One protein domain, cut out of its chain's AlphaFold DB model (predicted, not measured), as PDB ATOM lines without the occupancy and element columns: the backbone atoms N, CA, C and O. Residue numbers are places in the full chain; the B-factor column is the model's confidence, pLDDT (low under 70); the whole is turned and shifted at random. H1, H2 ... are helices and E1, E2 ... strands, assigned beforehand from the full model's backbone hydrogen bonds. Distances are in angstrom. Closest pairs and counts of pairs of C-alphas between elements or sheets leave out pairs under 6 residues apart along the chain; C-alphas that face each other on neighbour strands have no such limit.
ATOM      1  N   PRO A 794     169.169 139.665 189.335       37.25
ATOM      2  CA  PRO A 794     170.024 140.321 188.346       37.25
ATOM      3  C   PRO A 794     169.333 141.550 187.743       37.25
ATOM      4  O   PRO A 794     168.180 141.472 187.306       37.25
ATOM      5  N   VAL A 795     170.059 142.666 187.678       37.56
ATOM      6  CA  VAL A 795     169.591 143.915 187.062       37.56
ATOM      7  C   VAL A 795     170.057 143.967 185.604       37.56
ATOM      8  O   VAL A 795     171.174 143.562 185.286       37.56
ATOM      9  N   VAL A 796     169.177 144.403 184.699       39.34
ATOM     10  CA  VAL A 796     169.409 144.397 183.244       39.34
ATOM     11  C   VAL A 796     169.111 145.781 182.677       39.34
ATOM     12  O   VAL A 796     168.012 146.309 182.869       39.34
ATOM     13  N   PHE A 797     170.068 146.350 181.947       39.12
ATOM     14  CA  PHE A 797     169.929 147.665 181.323       39.12
ATOM     15  C   PHE A 797     169.010 147.636 180.108       39.12
ATOM     16  O   PHE A 797     168.903 146.636 179.405       39.12
ATOM     17  N   GLY A 798     168.329 148.755 179.864       36.47
ATOM     18  CA  GLY A 798     167.422 148.930 178.726       36.47
ATOM     19  C   GLY A 798     166.023 148.305 178.860       36.47
ATOM     20  O   GLY A 798     165.232 148.441 177.930       36.47
ATOM     21  N   VAL A 799     165.665 147.640 179.974       37.22
ATOM     22  CA  VAL A 799     164.488 146.736 180.021       37.22
ATOM     23  C   VAL A 799     163.491 147.022 181.172       37.22
ATOM     24  O   VAL A 799     163.851 147.549 182.220       37.22
ATOM     25  N   HIS A 800     162.209 146.677 180.957       30.19
ATOM     26  CA  HIS A 800     161.073 146.788 181.899       30.19
ATOM     27  C   HIS A 800     161.011 145.606 182.906       30.19
ATOM     28  O   HIS A 800     161.311 144.476 182.508       30.19
ATOM     29  N   PRO A 801     160.544 145.794 184.163       33.00
ATOM     30  CA  PRO A 801     160.624 144.809 185.264       33.00
ATOM     31  C   PRO A 801     159.979 143.411 185.092       33.00
ATOM     32  O   PRO A 801     160.147 142.560 185.963       33.00
ATOM     33  N   ASP A 802     159.289 143.097 183.992       31.44
ATOM     34  CA  ASP A 802     158.637 141.783 183.790       31.44
ATOM     35  C   ASP A 802     159.576 140.671 183.257       31.44
ATOM     36  O   ASP A 802     159.140 139.548 182.979       31.44
ATOM     37  N   VAL A 803     160.873 140.956 183.087       35.53
ATOM     38  CA  VAL A 803     161.834 140.089 182.365       35.53
ATOM     39  C   VAL A 803     162.601 139.088 183.256       35.53
ATOM     40  O   VAL A 803     163.249 138.173 182.748       35.53
ATOM     41  N   VAL A 804     162.418 139.140 184.582       36.25
ATOM     42  CA  VAL A 804     163.143 138.358 185.620       36.25
ATOM     43  C   VAL A 804     163.159 136.820 185.416       36.25
ATOM     44  O   VAL A 804     163.967 136.103 186.001       36.25
ATOM     45  N   LYS A 805     162.302 136.253 184.555       34.78
ATOM     46  CA  LYS A 805     162.123 134.793 184.409       34.78
ATOM     47  C   LYS A 805     163.114 134.034 183.515       34.78
ATOM     48  O   LYS A 805     162.992 132.810 183.456       34.78
ATOM     49  N   LEU A 806     164.033 134.699 182.805       35.69
ATOM     50  CA  LEU A 806     164.884 134.043 181.789       35.69
ATOM     51  C   LEU A 806     166.406 134.157 182.004       35.69
ATOM     52  O   LEU A 806     167.138 133.374 181.409       35.69
ATOM     53  N   ALA A 807     166.890 135.024 182.899       37.69
ATOM     54  CA  ALA A 807     168.323 135.203 183.184       37.69
ATOM     55  C   ALA A 807     168.891 134.234 184.250       37.69
ATOM     56  O   ALA A 807     169.909 134.503 184.882       37.69
ATOM     57  N   SER A 808     168.244 133.090 184.503       38.72
ATOM     58  CA  SER A 808     168.486 132.286 185.717       38.72
ATOM     59  C   SER A 808     169.874 131.632 185.841       38.72
ATOM     60  O   SER A 808     170.152 131.063 186.901       38.72
ATOM     61  N   GLY A 809     170.691 131.677 184.779       43.53
ATOM     62  CA  GLY A 809     172.077 131.192 184.730       43.53
ATOM     63  C   GLY A 809     173.160 132.275 184.866       43.53
ATOM     64  O   GLY A 809     174.313 131.918 185.054       43.53
ATOM     65  N   LEU A 810     172.805 133.566 184.818       48.91
ATOM     66  CA  LEU A 810     173.720 134.709 184.990       48.91
ATOM     67  C   LEU A 810     173.335 135.492 186.257       48.91
ATOM     68  O   LEU A 810     172.941 136.654 186.213       48.91
ATOM     69  N   ARG A 811     173.330 134.809 187.407       53.81
ATOM     70  CA  ARG A 811     172.949 135.429 188.687       53.81
ATOM     71  C   ARG A 811     174.113 136.248 189.232       53.81
ATOM     72  O   ARG A 811     175.222 135.733 189.281       53.81
ATOM     73  N   GLY A 812     173.832 137.468 189.687       70.06
ATOM     74  CA  GLY A 812     174.866 138.386 190.171       70.06
ATOM     75  C   GLY A 812     175.700 139.018 189.055       70.06
ATOM     76  O   GLY A 812     176.824 139.415 189.319       70.06
ATOM     77  N   VAL A 813     175.170 139.091 187.828       72.50
ATOM     78  CA  VAL A 813     175.840 139.702 186.673       72.50
ATOM     79  C   VAL A 813     174.856 140.628 185.958       72.50
ATOM     80  O   VAL A 813     173.706 140.247 185.724       72.50
ATOM     81  N   GLN A 814     175.298 141.836 185.624       82.31
ATOM     82  CA  GLN A 814     174.561 142.791 184.800       82.31
ATOM     83  C   GLN A 814     174.855 142.551 183.316       82.31
ATOM     84  O   GLN A 814     175.973 142.196 182.970       82.31
ATOM     85  N   VAL A 815     173.881 142.735 182.422       83.25
ATOM     86  CA  VAL A 815     174.086 142.506 180.976       83.25
ATOM     87  C   VAL A 815     174.011 143.818 180.203       83.25
ATOM     88  O   VAL A 815     173.009 144.528 180.295       83.25
ATOM     89  N   VAL A 816     175.052 144.090 179.414       85.50
ATOM     90  CA  VAL A 816     175.193 145.246 178.513       85.50
ATOM     91  C   VAL A 816     175.423 144.721 177.093       85.50
ATOM     92  O   VAL A 816     176.094 143.705 176.920       85.50
ATOM     93  N   GLY A 817     174.864 145.372 176.072       84.31
ATOM     94  CA  GLY A 817     175.073 144.982 174.674       84.31
ATOM     95  C   GLY A 817     175.187 146.180 173.740       84.31
ATOM     96  O   GLY A 817     174.476 147.167 173.922       84.31
ATOM     97  N   VAL A 818     176.092 146.088 172.764       84.88
ATOM     98  CA  VAL A 818     176.460 147.181 171.845       84.88
ATOM     99  C   VAL A 818     176.981 146.621 170.514       84.88
ATOM    100  O   VAL A 818     177.386 145.462 170.452       84.88
ATOM    101  N   HIS A 819     177.000 147.412 169.444       84.75
ATOM    102  CA  HIS A 819     177.743 147.070 168.228       84.75
ATOM    103  C   HIS A 819     179.063 147.849 168.231       84.75
ATOM    104  O   HIS A 819     179.028 149.046 168.489       84.75
ATOM    105  N   VAL A 820     180.210 147.203 167.995       89.81
ATOM    106  CA  VAL A 820     181.503 147.905 167.907       89.81
ATOM    107  C   VAL A 820     181.938 147.986 166.449       89.81
ATOM    108  O   VAL A 820     181.961 146.964 165.757       89.81
ATOM    109  N   THR A 821     182.281 149.187 165.985       84.25
ATOM    110  CA  THR A 821     182.748 149.416 164.615       84.25
ATOM    111  C   THR A 821     184.077 148.690 164.371       84.25
ATOM    112  O   THR A 821     184.958 148.700 165.235       84.25
ATOM    113  N   PRO A 822     184.249 148.032 163.208       77.19
ATOM    114  CA  PRO A 822     185.423 147.199 162.948       77.19
ATOM    115  C   PRO A 822     186.717 147.999 162.752       77.19
ATOM    116  O   PRO A 822     187.786 147.434 162.990       77.19
ATOM    117  N   ASP A 823     186.608 149.259 162.322       81.06
ATOM    118  CA  ASP A 823     187.735 150.114 161.937       81.06
ATOM    119  C   ASP A 823     188.209 150.999 163.103       81.06
ATOM    120  O   ASP A 823     189.378 150.943 163.481       81.06
ATOM    121  N   ASP A 824     187.292 151.753 163.723       82.12
ATOM    122  CA  ASP A 824     187.614 152.741 164.768       82.12
ATOM    123  C   ASP A 824     187.461 152.208 166.204       82.12
ATOM    124  O   ASP A 824     187.823 152.890 167.161       82.12
ATOM    125  N   GLY A 825     186.896 151.008 166.387       87.00
ATOM    126  CA  GLY A 825     186.679 150.427 167.714       87.00
ATOM    127  C   GLY A 825     185.711 151.234 168.589       87.00
ATOM    128  O   GLY A 825     185.915 151.308 169.800       87.00
ATOM    129  N   GLN A 826     184.677 151.845 167.999       92.25
ATOM    130  CA  GLN A 826     183.680 152.672 168.695       92.25
ATOM    131  C   GLN A 826     182.324 151.971 168.815       92.25
ATOM    132  O   GLN A 826     181.958 151.150 167.979       92.25
ATOM    133  N   ALA A 827     181.555 152.309 169.847       89.06
ATOM    134  CA  ALA A 827     180.207 151.810 170.081       89.06
ATOM    135  C   ALA A 827     179.198 152.515 169.170       89.06
ATOM    136  O   ALA A 827     178.841 153.663 169.418       89.06
ATOM    137  N   GLU A 828     178.684 151.816 168.160       86.94
ATOM    138  CA  GLU A 828     177.543 152.276 167.372       86.94
ATOM    139  C   GLU A 828     176.226 152.013 168.110       86.94
ATOM    140  O   GLU A 828     175.868 150.881 168.461       86.94
ATOM    141  N   LEU A 829     175.472 153.088 168.320       85.00
ATOM    142  CA  LEU A 829     174.168 153.064 168.968       85.00
ATOM    143  C   LEU A 829     173.031 153.138 167.950       85.00
ATOM    144  O   LEU A 829     173.184 153.643 166.842       85.00
ATOM    145  N   ALA A 830     171.828 152.733 168.365       71.56
ATOM    146  CA  ALA A 830     170.634 152.708 167.510       71.56
ATOM    147  C   ALA A 830     170.218 154.077 166.911       71.56
ATOM    148  O   ALA A 830     169.337 154.121 166.055       71.56
ATOM    149  N   ALA A 831     170.824 155.180 167.362       75.62
ATOM    150  CA  ALA A 831     170.647 156.525 166.815       75.62
ATOM    151  C   ALA A 831     171.682 156.905 165.728       75.62
ATOM    152  O   ALA A 831     171.643 158.030 165.240       75.62
ATOM    153  N   GLY A 832     172.613 156.008 165.371       79.31
ATOM    154  CA  GLY A 832     173.751 156.310 164.492       79.31
ATOM    155  C   GLY A 832     174.842 157.157 165.158       79.31
ATOM    156  O   GLY A 832     175.664 157.750 164.468       79.31
ATOM    157  N   VAL A 833     174.822 157.255 166.491       86.69
ATOM    158  CA  VAL A 833     175.873 157.904 167.282       86.69
ATOM    159  C   VAL A 833     176.942 156.860 167.583       86.69
ATOM    160  O   VAL A 833     176.609 155.804 168.129       86.69
ATOM    161  N   SER A 834     178.187 157.168 167.230       90.06
ATOM    162  CA  SER A 834     179.372 156.395 167.603       90.06
ATOM    163  C   SER A 834     179.993 156.990 168.863       90.06
ATOM    164  O   SER A 834     180.136 158.209 168.960       90.06
ATOM    165  N   GLU A 835     180.334 156.143 169.832       95.25
ATOM    166  CA  GLU A 835     180.866 156.557 171.136       95.25
ATOM    167  C   GLU A 835     182.164 155.826 171.464       95.25
ATOM    168  O   GLU A 835     182.349 154.662 171.096       95.25
ATOM    169  N   THR A 836     183.076 156.488 172.174       95.12
ATOM    170  CA  THR A 836     184.274 155.807 172.673       95.12
ATOM    171  C   THR A 836     183.894 154.785 173.760       95.12
ATOM    172  O   THR A 836     182.823 154.898 174.372       95.12
ATOM    173  N   PRO A 837     184.737 153.769 174.034       94.69
ATOM    174  CA  PRO A 837     184.534 152.876 175.176       94.69
ATOM    175  C   PRO A 837     184.351 153.621 176.503       94.69
ATOM    176  O   PRO A 837     183.595 153.168 177.362       94.69
ATOM    177  N   GLU A 838     185.017 154.768 176.645       96.31
ATOM    178  CA  GLU A 838     184.978 155.639 177.813       96.31
ATOM    179  C   GLU A 838     183.636 156.392 177.925       96.31
ATOM    180  O   GLU A 838     182.984 156.312 178.968       96.31
ATOM    181  N   ASP A 839     183.157 157.025 176.845       94.69
ATOM    182  CA  ASP A 839     181.839 157.696 176.813       94.69
ATOM    183  C   ASP A 839     180.693 156.696 177.065       94.69
ATOM    184  O   ASP A 839     179.724 156.968 177.784       94.69
ATOM    185  N   PHE A 840     180.811 155.493 176.489       94.75
ATOM    186  CA  PHE A 840     179.835 154.425 176.677       94.75
ATOM    187  C   PHE A 840     179.863 153.870 178.112       94.75
ATOM    188  O   PHE A 840     178.808 153.544 178.663       94.75
ATOM    189  N   ALA A 841     181.040 153.802 178.746       94.94
ATOM    190  CA  ALA A 841     181.170 153.467 180.163       94.94
ATOM    191  C   ALA A 841     180.502 154.523 181.057       94.94
ATOM    192  O   ALA A 841     179.696 154.149 181.910       94.94
ATOM    193  N   GLU A 842     180.739 155.820 180.824       94.12
ATOM    194  CA  GLU A 842     180.064 156.899 181.563       94.12
ATOM    195  C   GLU A 842     178.537 156.792 181.432       94.12
ATOM    196  O   GLU A 842     177.816 156.865 182.431       94.12
ATOM    197  N   ARG A 843     178.024 156.506 180.226       92.06
ATOM    198  CA  ARG A 843     176.586 156.277 180.022       92.06
ATOM    199  C   ARG A 843     176.045 155.068 180.783       92.06
ATOM    200  O   ARG A 843     174.942 155.152 181.320       92.06
ATOM    201  N   VAL A 844     176.765 153.947 180.805       91.06
ATOM    202  CA  VAL A 844     176.327 152.747 181.538       91.06
ATOM    203  C   VAL A 844     176.337 152.997 183.048       91.06
ATOM    204  O   VAL A 844     175.390 152.598 183.720       91.06
ATOM    205  N   LEU A 845     177.348 153.699 183.570       91.56
ATOM    206  CA  LEU A 845     177.428 154.096 184.980       91.56
ATOM    207  C   LEU A 845     176.350 155.123 185.373       91.56
ATOM    208  O   LEU A 845     175.870 155.100 186.506       91.56
ATOM    209  N   GLY A 846     175.969 156.012 184.452       87.00
ATOM    210  CA  GLY A 846     174.946 157.044 184.650       87.00
ATOM    211  C   GLY A 846     173.493 156.576 184.489       87.00
ATOM    212  O   GLY A 846     172.574 157.340 184.784       87.00
ATOM    213  N   ASP A 847     173.247 155.346 184.029       86.00
ATOM    214  CA  ASP A 847     171.897 154.778 183.941       86.00
ATOM    215  C   ASP A 847     171.382 154.407 185.344       86.00
ATOM    216  O   ASP A 847     172.030 153.661 186.073       86.00
ATOM    217  N   GLU A 848     170.180 154.862 185.724       77.62
ATOM    218  CA  GLU A 848     169.586 154.616 187.057       77.62
ATOM    219  C   GLU A 848     169.442 153.124 187.429       77.62
ATOM    220  O   GLU A 848     169.193 152.787 188.589       77.62
ATOM    221  N   ARG A 849     169.566 152.210 186.459       80.12
ATOM    222  CA  ARG A 849     169.565 150.758 186.688       80.12
ATOM    223  C   ARG A 849     170.945 150.215 187.080       80.12
ATOM    224  O   ARG A 849     171.049 149.015 187.332       80.12
ATOM    225  N   PHE A 850     171.987 151.045 187.133       87.12
ATOM    226  CA  PHE A 850     173.340 150.602 187.452       87.12
ATOM    227  C   PHE A 850     173.510 150.337 188.946       87.12
ATOM    228  O   PHE A 850     173.186 151.166 189.794       87.12
ATOM    229  N   VAL A 851     174.029 149.151 189.275       83.69
ATOM    230  CA  VAL A 851     174.364 148.767 190.651       83.69
ATOM    231  C   VAL A 851     175.883 148.605 190.756       83.69
ATOM    232  O   VAL A 851     176.410 147.599 190.270       83.69
ATOM    233  N   PRO A 852     176.599 149.556 191.382       85.88
ATOM    234  CA  PRO A 852     178.040 149.458 191.580       85.88
ATOM    235  C   PRO A 852     178.463 148.169 192.295       85.88
ATOM    236  O   PRO A 852     177.783 147.697 193.207       85.88
ATOM    237  N   GLY A 853     179.605 147.612 191.884       83.25
ATOM    238  CA  GLY A 853     180.187 146.401 192.476       83.25
ATOM    239  C   GLY A 853     179.566 145.073 192.024       83.25
ATOM    240  O   GLY A 853     179.891 144.035 192.597       83.25
ATOM    241  N   VAL A 854     178.688 145.071 191.016       85.00
ATOM    242  CA  VAL A 854     178.175 143.845 190.377       85.00
ATOM    243  C   VAL A 854     178.856 143.673 189.009       85.00
ATOM    244  O   VAL A 854     178.776 144.604 188.208       85.00
ATOM    245  N   PRO A 855     179.487 142.520 188.705       82.56
ATOM    246  CA  PRO A 855     180.159 142.285 187.424       82.56
ATOM    247  C   PRO A 855     179.254 142.465 186.200       82.56
ATOM    248  O   PRO A 855     178.047 142.204 186.261       82.56
ATOM    249  N   VAL A 856     179.847 142.832 185.060       84.50
ATOM    250  CA  VAL A 856     179.134 143.027 183.785       84.50
ATOM    251  C   VAL A 856     179.490 141.925 182.783       84.50
ATOM    252  O   VAL A 856     180.653 141.610 182.559       84.50
ATOM    253  N   ALA A 857     178.474 141.344 182.145       84.69
ATOM    254  CA  ALA A 857     178.596 140.525 180.946       84.69
ATOM    255  C   ALA A 857     178.282 141.383 179.717       84.69
ATOM    256  O   ALA A 857     177.187 141.939 179.584       84.69
ATOM    257  N   PHE A 858     179.252 141.459 178.815       82.81
ATOM    258  CA  PHE A 858     179.259 142.329 177.655       82.81
ATOM    259  C   PHE A 858     178.952 141.530 176.384       82.81
ATOM    260  O   PHE A 858     179.657 140.587 176.029       82.81
ATOM    261  N   LEU A 859     177.876 141.886 175.690       80.69
ATOM    262  CA  LEU A 859     177.414 141.211 174.479       80.69
ATOM    263  C   LEU A 859     177.551 142.160 173.290       80.69
ATOM    264  O   LEU A 859     176.587 142.832 172.919       80.69
ATOM    265  N   GLY A 860     178.751 142.231 172.711       77.38
ATOM    266  CA  GLY A 860     179.022 143.120 171.585       77.38
ATOM    267  C   GLY A 860     179.781 142.474 170.436       77.38
ATOM    268  O   GLY A 860     180.743 141.737 170.649       77.38
ATOM    269  N   CYS A 861     179.340 142.782 169.212       79.50
ATOM    270  CA  CYS A 861     180.055 142.435 167.983       79.50
ATOM    271  C   CYS A 861     181.442 143.074 168.024       79.50
ATOM    272  O   CYS A 861     181.527 144.265 168.302       79.50
ATOM    273  N   GLY A 862     182.511 142.312 167.775       77.44
ATOM    274  CA  GLY A 862     183.872 142.854 167.738       77.44
ATOM    275  C   GLY A 862     184.409 143.405 169.066       77.44
ATOM    276  O   GLY A 862     185.504 143.954 169.073       77.44
ATOM    277  N   ALA A 863     183.715 143.241 170.199       84.25
ATOM    278  CA  ALA A 863     184.095 143.887 171.461       84.25
ATOM    279  C   ALA A 863     185.479 143.467 171.999       84.25
ATOM    280  O   ALA A 863     186.120 144.232 172.717       84.25
ATOM    281  N   LEU A 864     185.955 142.271 171.635       87.00
ATOM    282  CA  LEU A 864     187.299 141.775 171.961       87.00
ATOM    283  C   LEU A 864     188.358 142.069 170.883       87.00
ATOM    284  O   LEU A 864     189.536 141.799 171.108       87.00
ATOM    285  N   ARG A 865     187.978 142.647 169.737       85.06
ATOM    286  CA  ARG A 865     188.913 143.026 168.671       85.06
ATOM    287  C   ARG A 865     189.760 144.214 169.133       85.06
ATOM    288  O   ARG A 865     189.228 145.188 169.660       85.06
ATOM    289  N   GLN A 866     191.074 144.131 168.943       87.69
ATOM    290  CA  GLN A 866     191.967 145.280 169.108       87.69
ATOM    291  C   GLN A 866     191.893 146.153 167.844       87.69
ATOM    292  O   GLN A 866     191.994 145.598 166.745       87.69
ATOM    293  N   PRO A 867     191.710 147.479 167.963       84.25
ATOM    294  CA  PRO A 867     191.716 148.373 166.810       84.25
ATOM    295  C   PRO A 867     193.119 148.459 166.169       84.25
ATOM    296  O   PRO A 867     194.129 148.188 166.838       84.25
ATOM    297  N   PRO A 868     193.216 148.848 164.882       77.69
ATOM    298  CA  PRO A 868     194.475 149.010 164.150       77.69
ATOM    299  C   PRO A 868     195.294 150.207 164.675       77.69
ATOM    300  O   PRO A 868     195.363 151.273 164.073       77.69
ATOM    301  N   GLY A 869     195.935 149.995 165.821       83.31
ATOM    302  CA  GLY A 869     196.737 150.980 166.554       83.31
ATOM    303  C   GLY A 869     197.412 150.414 167.810       83.31
ATOM    304  O   GLY A 869     198.315 151.046 168.350       83.31
ATOM    305  N   GLY A 870     197.027 149.210 168.258       85.06
ATOM    306  CA  GLY A 870     197.600 148.564 169.447       85.06
ATOM    307  C   GLY A 870     196.971 149.009 170.770       85.06
ATOM    308  O   GLY A 870     197.437 148.605 171.833       85.06
ATOM    309  N   GLU A 871     195.908 149.815 170.718       85.44
ATOM    310  CA  GLU A 871     195.085 150.125 171.885       85.44
ATOM    311  C   GLU A 871     194.335 148.873 172.380       85.44
ATOM    312  O   GLU A 871     194.148 147.892 171.651       85.44
ATOM    313  N   GLY A 872     193.889 148.901 173.640       88.50
ATOM    314  CA  GLY A 872     193.054 147.838 174.196       88.50
ATOM    315  C   GLY A 872     191.762 147.650 173.393       88.50
ATOM    316  O   GLY A 872     191.230 148.600 172.818       88.50
ATOM    317  N   SER A 873     191.235 146.423 173.371       93.12
ATOM    318  CA  SER A 873     189.928 146.150 172.765       93.12
ATOM    319  C   SER A 873     188.818 146.946 173.456       93.12
ATOM    320  O   SER A 873     188.963 147.325 174.622       93.12
ATOM    321  N   PHE A 874     187.689 147.166 172.768       93.25
ATOM    322  CA  PHE A 874     186.551 147.919 173.321       93.25
ATOM    323  C   PHE A 874     186.173 147.422 174.721       93.25
ATOM    324  O   PHE A 874     186.036 148.209 175.650       93.25
ATOM    325  N   ALA A 875     186.056 146.102 174.888       92.75
ATOM    326  CA  ALA A 875     185.711 145.467 176.153       92.75
ATOM    327  C   ALA A 875     186.743 145.741 177.262       92.75
ATOM    328  O   ALA A 875     186.353 145.956 178.408       92.75
ATOM    329  N   LYS A 876     188.042 145.769 176.930       93.19
ATOM    330  CA  LYS A 876     189.111 146.061 177.895       93.19
ATOM    331  C   LYS A 876     189.100 147.535 178.308       93.19
ATOM    332  O   LYS A 876     189.162 147.817 179.499       93.19
ATOM    333  N   ARG A 877     188.952 148.449 177.345       94.94
ATOM    334  CA  ARG A 877     188.839 149.895 177.601       94.94
ATOM    335  C   ARG A 877     187.579 150.245 178.390       94.94
ATOM    336  O   ARG A 877     187.646 151.033 179.321       94.94
ATOM    337  N   PHE A 878     186.454 149.600 178.086       94.12
ATOM    338  CA  PHE A 878     185.217 149.720 178.858       94.12
ATOM    339  C   PHE A 878     185.382 149.210 180.301       94.12
ATOM    340  O   PHE A 878     184.900 149.854 181.230       94.12
ATOM    341  N   GLU A 879     186.071 148.084 180.517       94.19
ATOM    342  CA  GLU A 879     186.421 147.596 181.862       94.19
ATOM    343  C   GLU A 879     187.285 148.615 182.622       94.19
ATOM    344  O   GLU A 879     186.947 148.984 183.747       94.19
ATOM    345  N   ASP A 880     188.347 149.125 181.990       94.25
ATOM    346  CA  ASP A 880     189.271 150.089 182.599       94.25
ATOM    347  C   ASP A 880     188.592 151.440 182.906       94.25
ATOM    348  O   ASP A 880     188.838 152.029 183.957       94.25
ATOM    349  N   ALA A 881     187.698 151.907 182.029       93.75
ATOM    350  CA  ALA A 881     186.958 153.159 182.192       93.75
ATOM    351  C   ALA A 881     185.799 153.062 183.197       93.75
ATOM    352  O   ALA A 881     185.525 154.017 183.922       93.75
ATOM    353  N   SER A 882     185.107 151.918 183.253       92.50
ATOM    354  CA  SER A 882     183.989 151.711 184.185       92.50
ATOM    355  C   SER A 882     184.437 151.283 185.587       92.50
ATOM    356  O   SER A 882     183.693 151.469 186.550       92.50
ATOM    357  N   GLY A 883     185.626 150.682 185.713       92.06
ATOM    358  CA  GLY A 883     186.097 150.052 186.949       92.06
ATOM    359  C   GLY A 883     185.309 148.791 187.335       92.06
ATOM    360  O   GLY A 883     185.328 148.391 188.501       92.06
ATOM    361  N   VAL A 884     184.582 148.181 186.391       88.44
ATOM    362  CA  VAL A 884     183.702 147.026 186.626       88.44
ATOM    363  C   VAL A 884     184.314 145.759 186.039       88.44
ATOM    364  O   VAL A 884     184.547 145.700 184.837       88.44
ATOM    365  N   GLU A 885     184.488 144.717 186.864       86.81
ATOM    366  CA  GLU A 885     184.978 143.403 186.417       86.81
ATOM    367  C   GLU A 885     184.126 142.860 185.255       86.81
ATOM    368  O   GLU A 885     182.913 142.628 185.394       86.81
ATOM    369  N   LEU A 886     184.773 142.638 184.109       80.56
ATOM    370  CA  LEU A 886     184.113 142.181 182.896       80.56
ATOM    371  C   LEU A 886     184.065 140.648 182.862       80.56
ATOM    372  O   LEU A 886     185.018 139.955 182.514       80.56
ATOM    373  N   MET A 887     182.915 140.085 183.221       67.12
ATOM    374  CA  MET A 887     182.772 138.647 183.450       67.12
ATOM    375  C   MET A 887     182.698 137.792 182.175       67.12
ATOM    376  O   MET A 887     182.857 136.570 182.253       67.12
ATOM    377  N   LEU A 888     182.371 138.399 181.031       68.88
ATOM    378  CA  LEU A 888     182.208 137.730 179.738       68.88
ATOM    379  C   LEU A 888     182.187 138.766 178.610       68.88
ATOM    380  O   LEU A 888     181.453 139.745 178.708       68.88
ATOM    381  N   ALA A 889     182.905 138.492 177.522       72.88
ATOM    382  CA  ALA A 889     182.737 139.152 176.230       72.88
ATOM    383  C   ALA A 889     182.736 138.105 175.108       72.88
ATOM    384  O   ALA A 889     183.321 137.030 175.252       72.88
ATOM    385  N   THR A 890     182.038 138.388 174.009       65.69
ATOM    386  CA  THR A 890     181.912 137.474 172.866       65.69
ATOM    387  C   THR A 890     182.935 137.794 171.780       65.69
ATOM    388  O   THR A 890     182.972 138.918 171.289       65.69
ATOM    389  N   GLU A 891     183.719 136.797 171.364       62.19
ATOM    390  CA  GLU A 891     184.619 136.903 170.199       62.19
ATOM    391  C   GLU A 891     183.868 136.810 168.861       62.19
ATOM    392  O   GLU A 891     184.311 137.368 167.864       62.19
ATOM    393  N   ALA A 892     182.729 136.108 168.836       64.50
ATOM    394  CA  ALA A 892     181.926 135.922 167.632       64.50
ATOM    395  C   ALA A 892     181.239 137.223 167.192       64.50
ATOM    396  O   ALA A 892     180.696 137.959 168.022       64.50
TER     397      ALA A 892
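What this domain is: This is residues 794 to 892 of the 1247 residues of an uncharacterized protein of Saccharopolyspora sp. ASAGF58 (UniProt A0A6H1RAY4). With little regular structure, a small parallel sheet, E1 E2 E3, forms a wall; H2 packs on it, H1 packs on H2, and loops make both ends of the long axis. The 99 printed residues hold E1, H1, E2, H2, E3 in chain order, mixed class, 36 residues in named elements. The whole is compact, radius of gyration of the C-alphas 13.3 A, spanning 41 by 26 by 24 A.

Where its parts are: Find C-alpha 814 at (174.561, 142.791, 184.800); E1 runs 19.0 A to residue 820. E2 is residues 856 to 861, 15.8 A; E3, residues 886 to 889, 7.5 A, ends at (182.737, 139.152, 176.230). H2 is residues 874 to 882, 11.8 A; H1, 837 to 846, 14.1 A.

How they stand to each other: E2 is parallel to E1, with N 859 and O 816 within hydrogen-bond range at 2.8 A, and parallel to E3, with N 858 and O 888 within range at 2.8 A; in H1 and H2 every O i to N i+4 pair is within hydrogen-bond range. E1, H1, E2 and E2, H2, E3 are strand-helix-strand units, parallel neighbours with a helix between, their crossovers right-handed. H2 is on the sheet; its closest C-alphas to E3 are Glu 879 and Leu 886, 6.0 A. H1, not on the sheet, touches H2 at a steep tilt of 47 degrees, closest C-alphas Pro 837 and Phe 878, 4.9 A.

The domain as a whole: The printed part has no cut; the farthest C-alphas, Asp 802 and Gly 869, are 42.8 A apart. Links E1 to H1 and E2 to H2 are long. Look for pLDDT under 70 at residues 794 to 811, 887 to 888 and 890 to 892.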